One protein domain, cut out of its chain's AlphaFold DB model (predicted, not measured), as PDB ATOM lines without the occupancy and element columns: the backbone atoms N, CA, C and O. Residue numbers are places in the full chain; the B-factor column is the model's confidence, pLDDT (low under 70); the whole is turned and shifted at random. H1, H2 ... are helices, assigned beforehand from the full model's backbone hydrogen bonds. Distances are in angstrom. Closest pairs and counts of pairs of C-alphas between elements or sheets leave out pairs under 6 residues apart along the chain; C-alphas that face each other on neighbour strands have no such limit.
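Overview. This is residues 941 to 993 of the 993 residues of the protein "SSD domain-containing protein" of Diploscapter pachys (UniProt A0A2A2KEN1). A long straight helix, H2, sticks out as a free arm over residues 973 to 993, from a small head made of the shorter helix H1, the looped link of residues 954 to 969 and the first residues of H2. The arm makes most of the length. The 53 printed residues hold two named helices, H1 then H2, and no named strand: all helix. The whole is extended, with a radius of gyration of the C-alphas of 15.9 A and spans of 52 by 24 by 13 A.

Along the chain. H2, residues 970 to 991, is 31.4 A long, from C-alpha 970 at (163.715, -11.802, 82.090) to C-alpha 991 at (148.826, 13.044, 70.032). H1, residues 941 to 953, is 18.9 A long and begins with C-alpha 941 at (154.402, -18.394, 80.090).

Arrangement. H2 and H1 are near each other, with 5 pairs of C-alphas within 10 A and the closest pair 8.2 A apart. In both helices every O i to N i+4 pair is within hydrogen-bond range.

Size, cuts and confidence. The C-alphas of Tyr 956 and Arg 993, the two farthest apart, are 52.3 A apart. The link from H1 to H2 is long, 16 residues. The printed part has no cut. Mean pLDDT of the printed part is 83.3; residues 961 to 964, 966 and 993 are under 70.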
ATOM      1  N   GLN A 941     154.018 -19.489  79.179       90.19
ATOM      2  CA  GLN A 941     154.402 -18.394  80.090       90.19
ATOM      3  C   GLN A 941     153.791 -18.522  81.499       90.19
ATOM      4  O   GLN A 941     154.487 -18.351  82.496       90.19
ATOM      5  N   LYS A 942     152.514 -18.925  81.596       90.81
ATOM      6  CA  LYS A 942     151.825 -19.124  82.885       90.81
ATOM      7  C   LYS A 942     152.470 -20.210  83.753       90.81
ATOM      8  O   LYS A 942     152.421 -20.123  84.976       90.81
ATOM      9  N   GLN A 943     153.050 -21.244  83.140       90.25
ATOM     10  CA  GLN A 943     153.736 -22.309  83.876       90.25
ATOM     11  C   GLN A 943     155.058 -21.805  84.458       90.25
ATOM     12  O   GLN A 943     155.386 -22.148  85.589       90.25
ATOM     13  N   ILE A 944     155.770 -20.944  83.724       88.69
ATOM     14  CA  ILE A 944     157.000 -20.290  84.193       88.69
ATOM     15  C   ILE A 944     156.686 -19.345  85.365       88.69
ATOM     16  O   ILE A 944     157.358 -19.403  86.394       88.69
ATOM     17  N   ASP A 945     155.621 -18.544  85.248       88.12
ATOM     18  CA  ASP A 945     155.126 -17.678  86.329       88.12
ATOM     19  C   ASP A 945     154.742 -18.497  87.583       88.12
ATOM     20  O   ASP A 945     155.112 -18.148  88.709       88.12
ATOM     21  N   SER A 946     154.051 -19.629  87.396       90.12
ATOM     22  CA  SER A 946     153.683 -20.549  88.483       90.12
ATOM     23  C   SER A 946     154.911 -21.177  89.150       90.12
ATOM     24  O   SER A 946     155.024 -21.167  90.374       90.12
ATOM     25  N   TYR A 947     155.877 -21.652  88.359       88.50
ATOM     26  CA  TYR A 947     157.133 -22.219  88.852       88.50
ATOM     27  C   TYR A 947     157.904 -21.223  89.726       88.50
ATOM     28  O   TYR A 947     158.320 -21.548  90.838       88.50
ATOM     29  N   ARG A 948     158.024 -19.973  89.269       86.00
ATOM     30  CA  ARG A 948     158.642 -18.890  90.041       86.00
ATOM     31  C   ARG A 948     157.876 -18.590  91.330       86.00
ATOM     32  O   ARG A 948     158.493 -18.409  92.378       86.00
ATOM     33  N   SER A 949     156.548 -18.562  91.268       85.19
ATOM     34  CA  SER A 949     155.702 -18.344  92.447       85.19
ATOM     35  C   SER A 949     155.865 -19.471  93.470       85.19
ATOM     36  O   SER A 949     155.936 -19.209  94.664       85.19
ATOM     37  N   MET A 950     156.012 -20.722  93.019       88.31
ATOM     38  CA  MET A 950     156.319 -21.855  93.895       88.31
ATOM     39  C   MET A 950     157.691 -21.713  94.560       88.31
ATOM     40  O   MET A 950     157.798 -21.953  95.759       88.31
ATOM     41  N   ILE A 951     158.721 -21.266  93.835       86.75
ATOM     42  CA  ILE A 951     160.034 -20.967  94.433       86.75
ATOM     43  C   ILE A 951     159.890 -19.901  95.528       86.75
ATOM     44  O   ILE A 951     160.429 -20.069  96.621       86.75
ATOM     45  N   ALA A 952     159.087 -18.862  95.282       83.25
ATOM     46  CA  ALA A 952     158.809 -17.798  96.248       83.25
ATOM     47  C   ALA A 952     158.173 -18.293  97.558       83.25
ATOM     48  O   ALA A 952     158.308 -17.643  98.594       83.25
ATOM     49  N   THR A 953     157.457 -19.423  97.544       87.19
ATOM     50  CA  THR A 953     156.846 -19.964  98.770       87.19
ATOM     51  C   THR A 953     157.882 -20.468  99.772       87.19
ATOM     52  O   THR A 953     157.604 -20.482 100.970       87.19
ATOM     53  N   SER A 954     159.087 -20.820  99.311       87.81
ATOM     54  CA  SER A 954     160.171 -21.278 100.178       87.81
ATOM     55  C   SER A 954     160.603 -20.178 101.163       87.81
ATOM     56  O   SER A 954     160.715 -19.014 100.769       87.81
ATOM     57  N   PRO A 955     160.874 -20.514 102.440       85.69
ATOM     58  CA  PRO A 955     161.407 -19.560 103.412       85.69
ATOM     59  C   PRO A 955     162.876 -19.193 103.148       85.69
ATOM     60  O   PRO A 955     163.347 -18.196 103.675       85.69
ATOM     61  N   TYR A 956     163.589 -19.974 102.328       86.25
ATOM     62  CA  TYR A 956     165.016 -19.780 102.031       86.25
ATOM     63  C   TYR A 956     165.282 -18.847 100.840       86.25
ATOM     64  O   TYR A 956     166.425 -18.685 100.425       86.25
ATOM     65  N   VAL A 957     164.234 -18.269 100.251       85.56
ATOM     66  CA  VAL A 957     164.345 -17.316  99.143       85.56
ATOM     67  C   VAL A 957     164.174 -15.912  99.699       85.56
ATOM     68  O   VAL A 957     163.191 -15.641 100.389       85.56
ATOM     69  N   ILE A 958     165.112 -15.023  99.374       80.38
ATOM     70  CA  ILE A 958     165.055 -13.609  99.757       80.38
ATOM     71  C   ILE A 958     163.862 -12.954  99.049       80.38
ATOM     72  O   ILE A 958     163.669 -13.106  97.837       80.38
ATOM     73  N   LYS A 959     163.037 -12.244  99.821       77.81
ATOM     74  CA  LYS A 959     161.799 -11.609  99.348       77.81
ATOM     75  C   LYS A 959     161.896 -10.097  99.462       77.81
ATOM     76  O   LYS A 959     162.476  -9.578 100.411       77.81
ATOM     77  N   ASN A 960     161.265  -9.400  98.524       70.19
ATOM     78  CA  ASN A 960     161.079  -7.954  98.607       70.19
ATOM     79  C   ASN A 960     159.978  -7.591  99.614       70.19
ATOM     80  O   ASN A 960     159.218  -8.447 100.069       70.19
ATOM     81  N   ALA A 961     159.828  -6.293  99.898       64.69
ATOM     82  CA  ALA A 961     158.770  -5.753 100.763       64.69
ATOM     83  C   ALA A 961     157.342  -6.165 100.333       64.69
ATOM     84  O   ALA A 961     156.448  -6.254 101.168       64.69
ATOM     85  N   ALA A 962     157.137  -6.476  99.047       65.69
ATOM     86  CA  ALA A 962     155.878  -6.989  98.498       65.69
ATOM     87  C   ALA A 962     155.685  -8.518  98.659       65.69
ATOM     88  O   ALA A 962     154.745  -9.079  98.107       65.69
ATOM     89  N   SER A 963     156.568  -9.212  99.389       67.75
ATOM     90  CA  SER A 963     156.589 -10.677  99.555       67.75
ATOM     91  C   SER A 963     156.795 -11.491  98.258       67.75
ATOM     92  O   SER A 963     156.613 -12.712  98.254       67.75
ATOM     93  N   GLU A 964     157.216 -10.850  97.168       69.94
ATOM     94  CA  GLU A 964     157.660 -11.497  95.927       69.94
ATOM     95  C   GLU A 964     159.158 -11.851  95.992       69.94
ATOM     96  O   GLU A 964     159.884 -11.222  96.768       69.94
ATOM     97  N   PRO A 965     159.659 -12.816  95.185       72.75
ATOM     98  CA  PRO A 965     161.098 -13.042  95.040       72.75
ATOM     99  C   PRO A 965     161.814 -11.742  94.690       72.75
ATOM    100  O   PRO A 965     161.310 -10.982  93.858       72.75
ATOM    101  N   SER A 966     162.977 -11.513  95.295       65.31
ATOM    102  CA  SER A 966     163.630 -10.206  95.255       65.31
ATOM    103  C   SER A 966     163.960  -9.684  93.850       65.31
ATOM    104  O   SER A 966     163.857  -8.487  93.588       65.31
ATOM    105  N   GLU A 967     164.291 -10.568  92.910       72.56
ATOM    106  CA  GLU A 967     164.728 -10.181  91.566       72.56
ATOM    107  C   GLU A 967     163.662 -10.441  90.509       72.56
ATOM    108  O   GLU A 967     163.214 -11.580  90.350       72.56
ATOM    109  N   LYS A 968     163.290  -9.434  89.709       75.69
ATOM    110  CA  LYS A 968     162.484  -9.643  88.493       75.69
ATOM    111  C   LYS A 968     163.247 -10.535  87.503       75.69
ATOM    112  O   LYS A 968     164.438 -10.365  87.291       75.69
ATOM    113  N   TYR A 969     162.552 -11.479  86.872       83.44
ATOM    114  CA  TYR A 969     163.142 -12.337  85.839       83.44
ATOM    115  C   TYR A 969     162.909 -11.776  84.436       83.44
ATOM    116  O   TYR A 969     162.039 -10.932  84.223       83.44
ATOM    117  N   TRP A 970     163.663 -12.297  83.467       85.06
ATOM    118  CA  TRP A 970     163.715 -11.802  82.090       85.06
ATOM    119  C   TRP A 970     162.343 -11.654  81.410       85.06
ATOM    120  O   TRP A 970     162.126 -10.658  80.728       85.06
ATOM    121  N   LEU A 971     161.392 -12.580  81.604       87.31
ATOM    122  CA  LEU A 971     160.071 -12.484  80.962       87.31
ATOM    123  C   LEU A 971     159.205 -11.398  81.613       87.31
ATOM    124  O   LEU A 971     158.455 -10.720  80.917       87.31
ATOM    125  N   GLY A 972     159.328 -11.210  82.931       86.06
ATOM    126  CA  GLY A 972     158.690 -10.098  83.638       86.06
ATOM    127  C   GLY A 972     159.215  -8.754  83.132       86.06
ATOM    128  O   GLY A 972     158.430  -7.897  82.745       86.06
ATOM    129  N   LEU A 973     160.541  -8.621  83.015       84.38
ATOM    130  CA  LEU A 973     161.187  -7.431  82.446       84.38
ATOM    131  C   LEU A 973     160.778  -7.192  80.984       84.38
ATOM    132  O   LEU A 973     160.505  -6.059  80.593       84.38
ATOM    133  N   MET A 974     160.682  -8.253  80.177       87.44
ATOM    134  CA  MET A 974     160.218  -8.169  78.791       87.44
ATOM    135  C   MET A 974     158.756  -7.715  78.709       87.44
ATOM    136  O   MET A 974     158.412  -6.910  77.847       87.44
ATOM    137  N   ARG A 975     157.889  -8.200  79.603       88.50
ATOM    138  CA  ARG A 975     156.479  -7.793  79.670       88.50
ATOM    139  C   ARG A 975     156.353  -6.321  80.059       88.50
ATOM    140  O   ARG A 975     155.647  -5.590  79.371       88.50
ATOM    141  N   ASP A 976     157.076  -5.885  81.087       85.00
ATOM    142  CA  ASP A 976     157.126  -4.481  81.513       85.00
ATOM    143  C   ASP A 976     157.614  -3.577  80.362       85.00
ATOM    144  O   ASP A 976     157.048  -2.514  80.098       85.00
ATOM    145  N   TRP A 977     158.619  -4.038  79.610       83.56
ATOM    146  CA  TRP A 977     159.129  -3.353  78.423       83.56
ATOM    147  C   TRP A 977     158.083  -3.234  77.306       83.56
ATOM    148  O   TRP A 977     157.882  -2.138  76.777       83.56
ATOM    149  N   LEU A 978     157.381  -4.324  76.977       89.94
ATOM    150  CA  LEU A 978     156.322  -4.334  75.960       89.94
ATOM    151  C   LEU A 978     155.141  -3.438  76.346       89.94
ATOM    152  O   LEU A 978     154.638  -2.705  75.499       89.94
ATOM    153  N   VAL A 979     154.730  -3.446  77.617       90.12
ATOM    154  CA  VAL A 979     153.682  -2.547  78.131       90.12
ATOM    155  C   VAL A 979     154.113  -1.090  77.992       90.12
ATOM    156  O   VAL A 979     153.329  -0.252  77.559       90.12
ATOM    157  N   SER A 980     155.374  -0.776  78.296       83.81
ATOM    158  CA  SER A 980     155.880   0.585  78.132       83.81
ATOM    159  C   SER A 980     155.929   1.021  76.662       83.81
ATOM    160  O   SER A 980     155.619   2.174  76.366       83.81
ATOM    161  N   ILE A 981     156.260   0.115  75.735       86.69
ATOM    162  CA  ILE A 981     156.162   0.389  74.292       86.69
ATOM    163  C   ILE A 981     154.709   0.643  73.894       86.69
ATOM    164  O   ILE A 981     154.446   1.628  73.210       86.69
ATOM    165  N   GLN A 982     153.776  -0.201  74.340       92.50
ATOM    166  CA  GLN A 982     152.355  -0.042  74.036       92.50
ATOM    167  C   GLN A 982     151.834   1.316  74.513       92.50
ATOM    168  O   GLN A 982     151.236   2.036  73.724       92.50
ATOM    169  N   ASN A 983     152.147   1.712  75.749       89.81
ATOM    170  CA  ASN A 983     151.764   3.020  76.283       89.81
ATOM    171  C   ASN A 983     152.336   4.170  75.440       89.81
ATOM    172  O   ASN A 983     151.608   5.098  75.101       89.81
ATOM    173  N   GLY A 984     153.614   4.087  75.053       86.81
ATOM    174  CA  GLY A 984     154.242   5.096  74.195       86.81
ATOM    175  C   GLY A 984     153.600   5.184  72.806       86.81
ATOM    176  O   GLY A 984     153.428   6.277  72.270       86.81
ATOM    177  N   VAL A 985     153.192   4.046  72.237       90.38
ATOM    178  CA  VAL A 985     152.440   3.992  70.975       90.38
ATOM    179  C   VAL A 985     151.042   4.586  71.150       90.38
ATOM    180  O   VAL A 985     150.622   5.394  70.327       90.38
ATOM    181  N   ASP A 986     150.338   4.249  72.229       94.00
ATOM    182  CA  ASP A 986     148.995   4.758  72.519       94.00
ATOM    183  C   ASP A 986     148.990   6.274  72.772       94.00
ATOM    184  O   ASP A 986     148.044   6.966  72.389       94.00
ATOM    185  N   ASP A 987     150.039   6.808  73.402       90.81
ATOM    186  CA  ASP A 987     150.257   8.248  73.571       90.81
ATOM    187  C   ASP A 987     150.563   8.923  72.228       90.81
ATOM    188  O   ASP A 987     149.978   9.958  71.905       90.81
ATOM    189  N   ALA A 988     151.416   8.320  71.395       88.50
ATOM    190  CA  ALA A 988     151.712   8.837  70.061       88.50
ATOM    191  C   ALA A 988     150.469   8.847  69.156       88.50
ATOM    192  O   ALA A 988     150.243   9.816  68.436       88.50
ATOM    193  N   ILE A 989     149.630   7.807  69.217       92.50
ATOM    194  CA  ILE A 989     148.355   7.739  68.488       92.50
ATOM    195  C   ILE A 989     147.378   8.803  68.999       92.50
ATOM    196  O   ILE A 989     146.671   9.408  68.192       92.50
ATOM    197  N   ARG A 990     147.329   9.044  70.317       92.00
ATOM    198  CA  ARG A 990     146.501  10.102  70.914       92.00
ATOM    199  C   ARG A 990     146.951  11.505  70.515       92.00
ATOM    200  O   ARG A 990     146.085  12.340  70.319       92.00
ATOM    201  N   ASN A 991     148.257  11.738  70.379       87.88
ATOM    202  CA  ASN A 991     148.826  13.044  70.032       87.88
ATOM    203  C   ASN A 991     148.893  13.318  68.515       87.88
ATOM    204  O   ASN A 991     149.014  14.471  68.116       87.88
ATOM    205  N   ASN A 992     148.840  12.278  67.670       71.06
ATOM    206  CA  ASN A 992     148.702  12.392  66.206       71.06
ATOM    207  C   ASN A 992     147.232  12.426  65.730       71.06
ATOM    208  O   ASN A 992     146.974  12.404  64.524       71.06
ATOM    209  N   ARG A 993     146.276  12.456  66.663       48.50
ATOM    210  CA  ARG A 993     144.889  12.889  66.451       48.50
ATOM    211  C   ARG A 993     144.718  14.280  67.037       48.50
ATOM    212  O   ARG A 993     143.863  15.009  66.490       48.50
TER     213      ARG A 993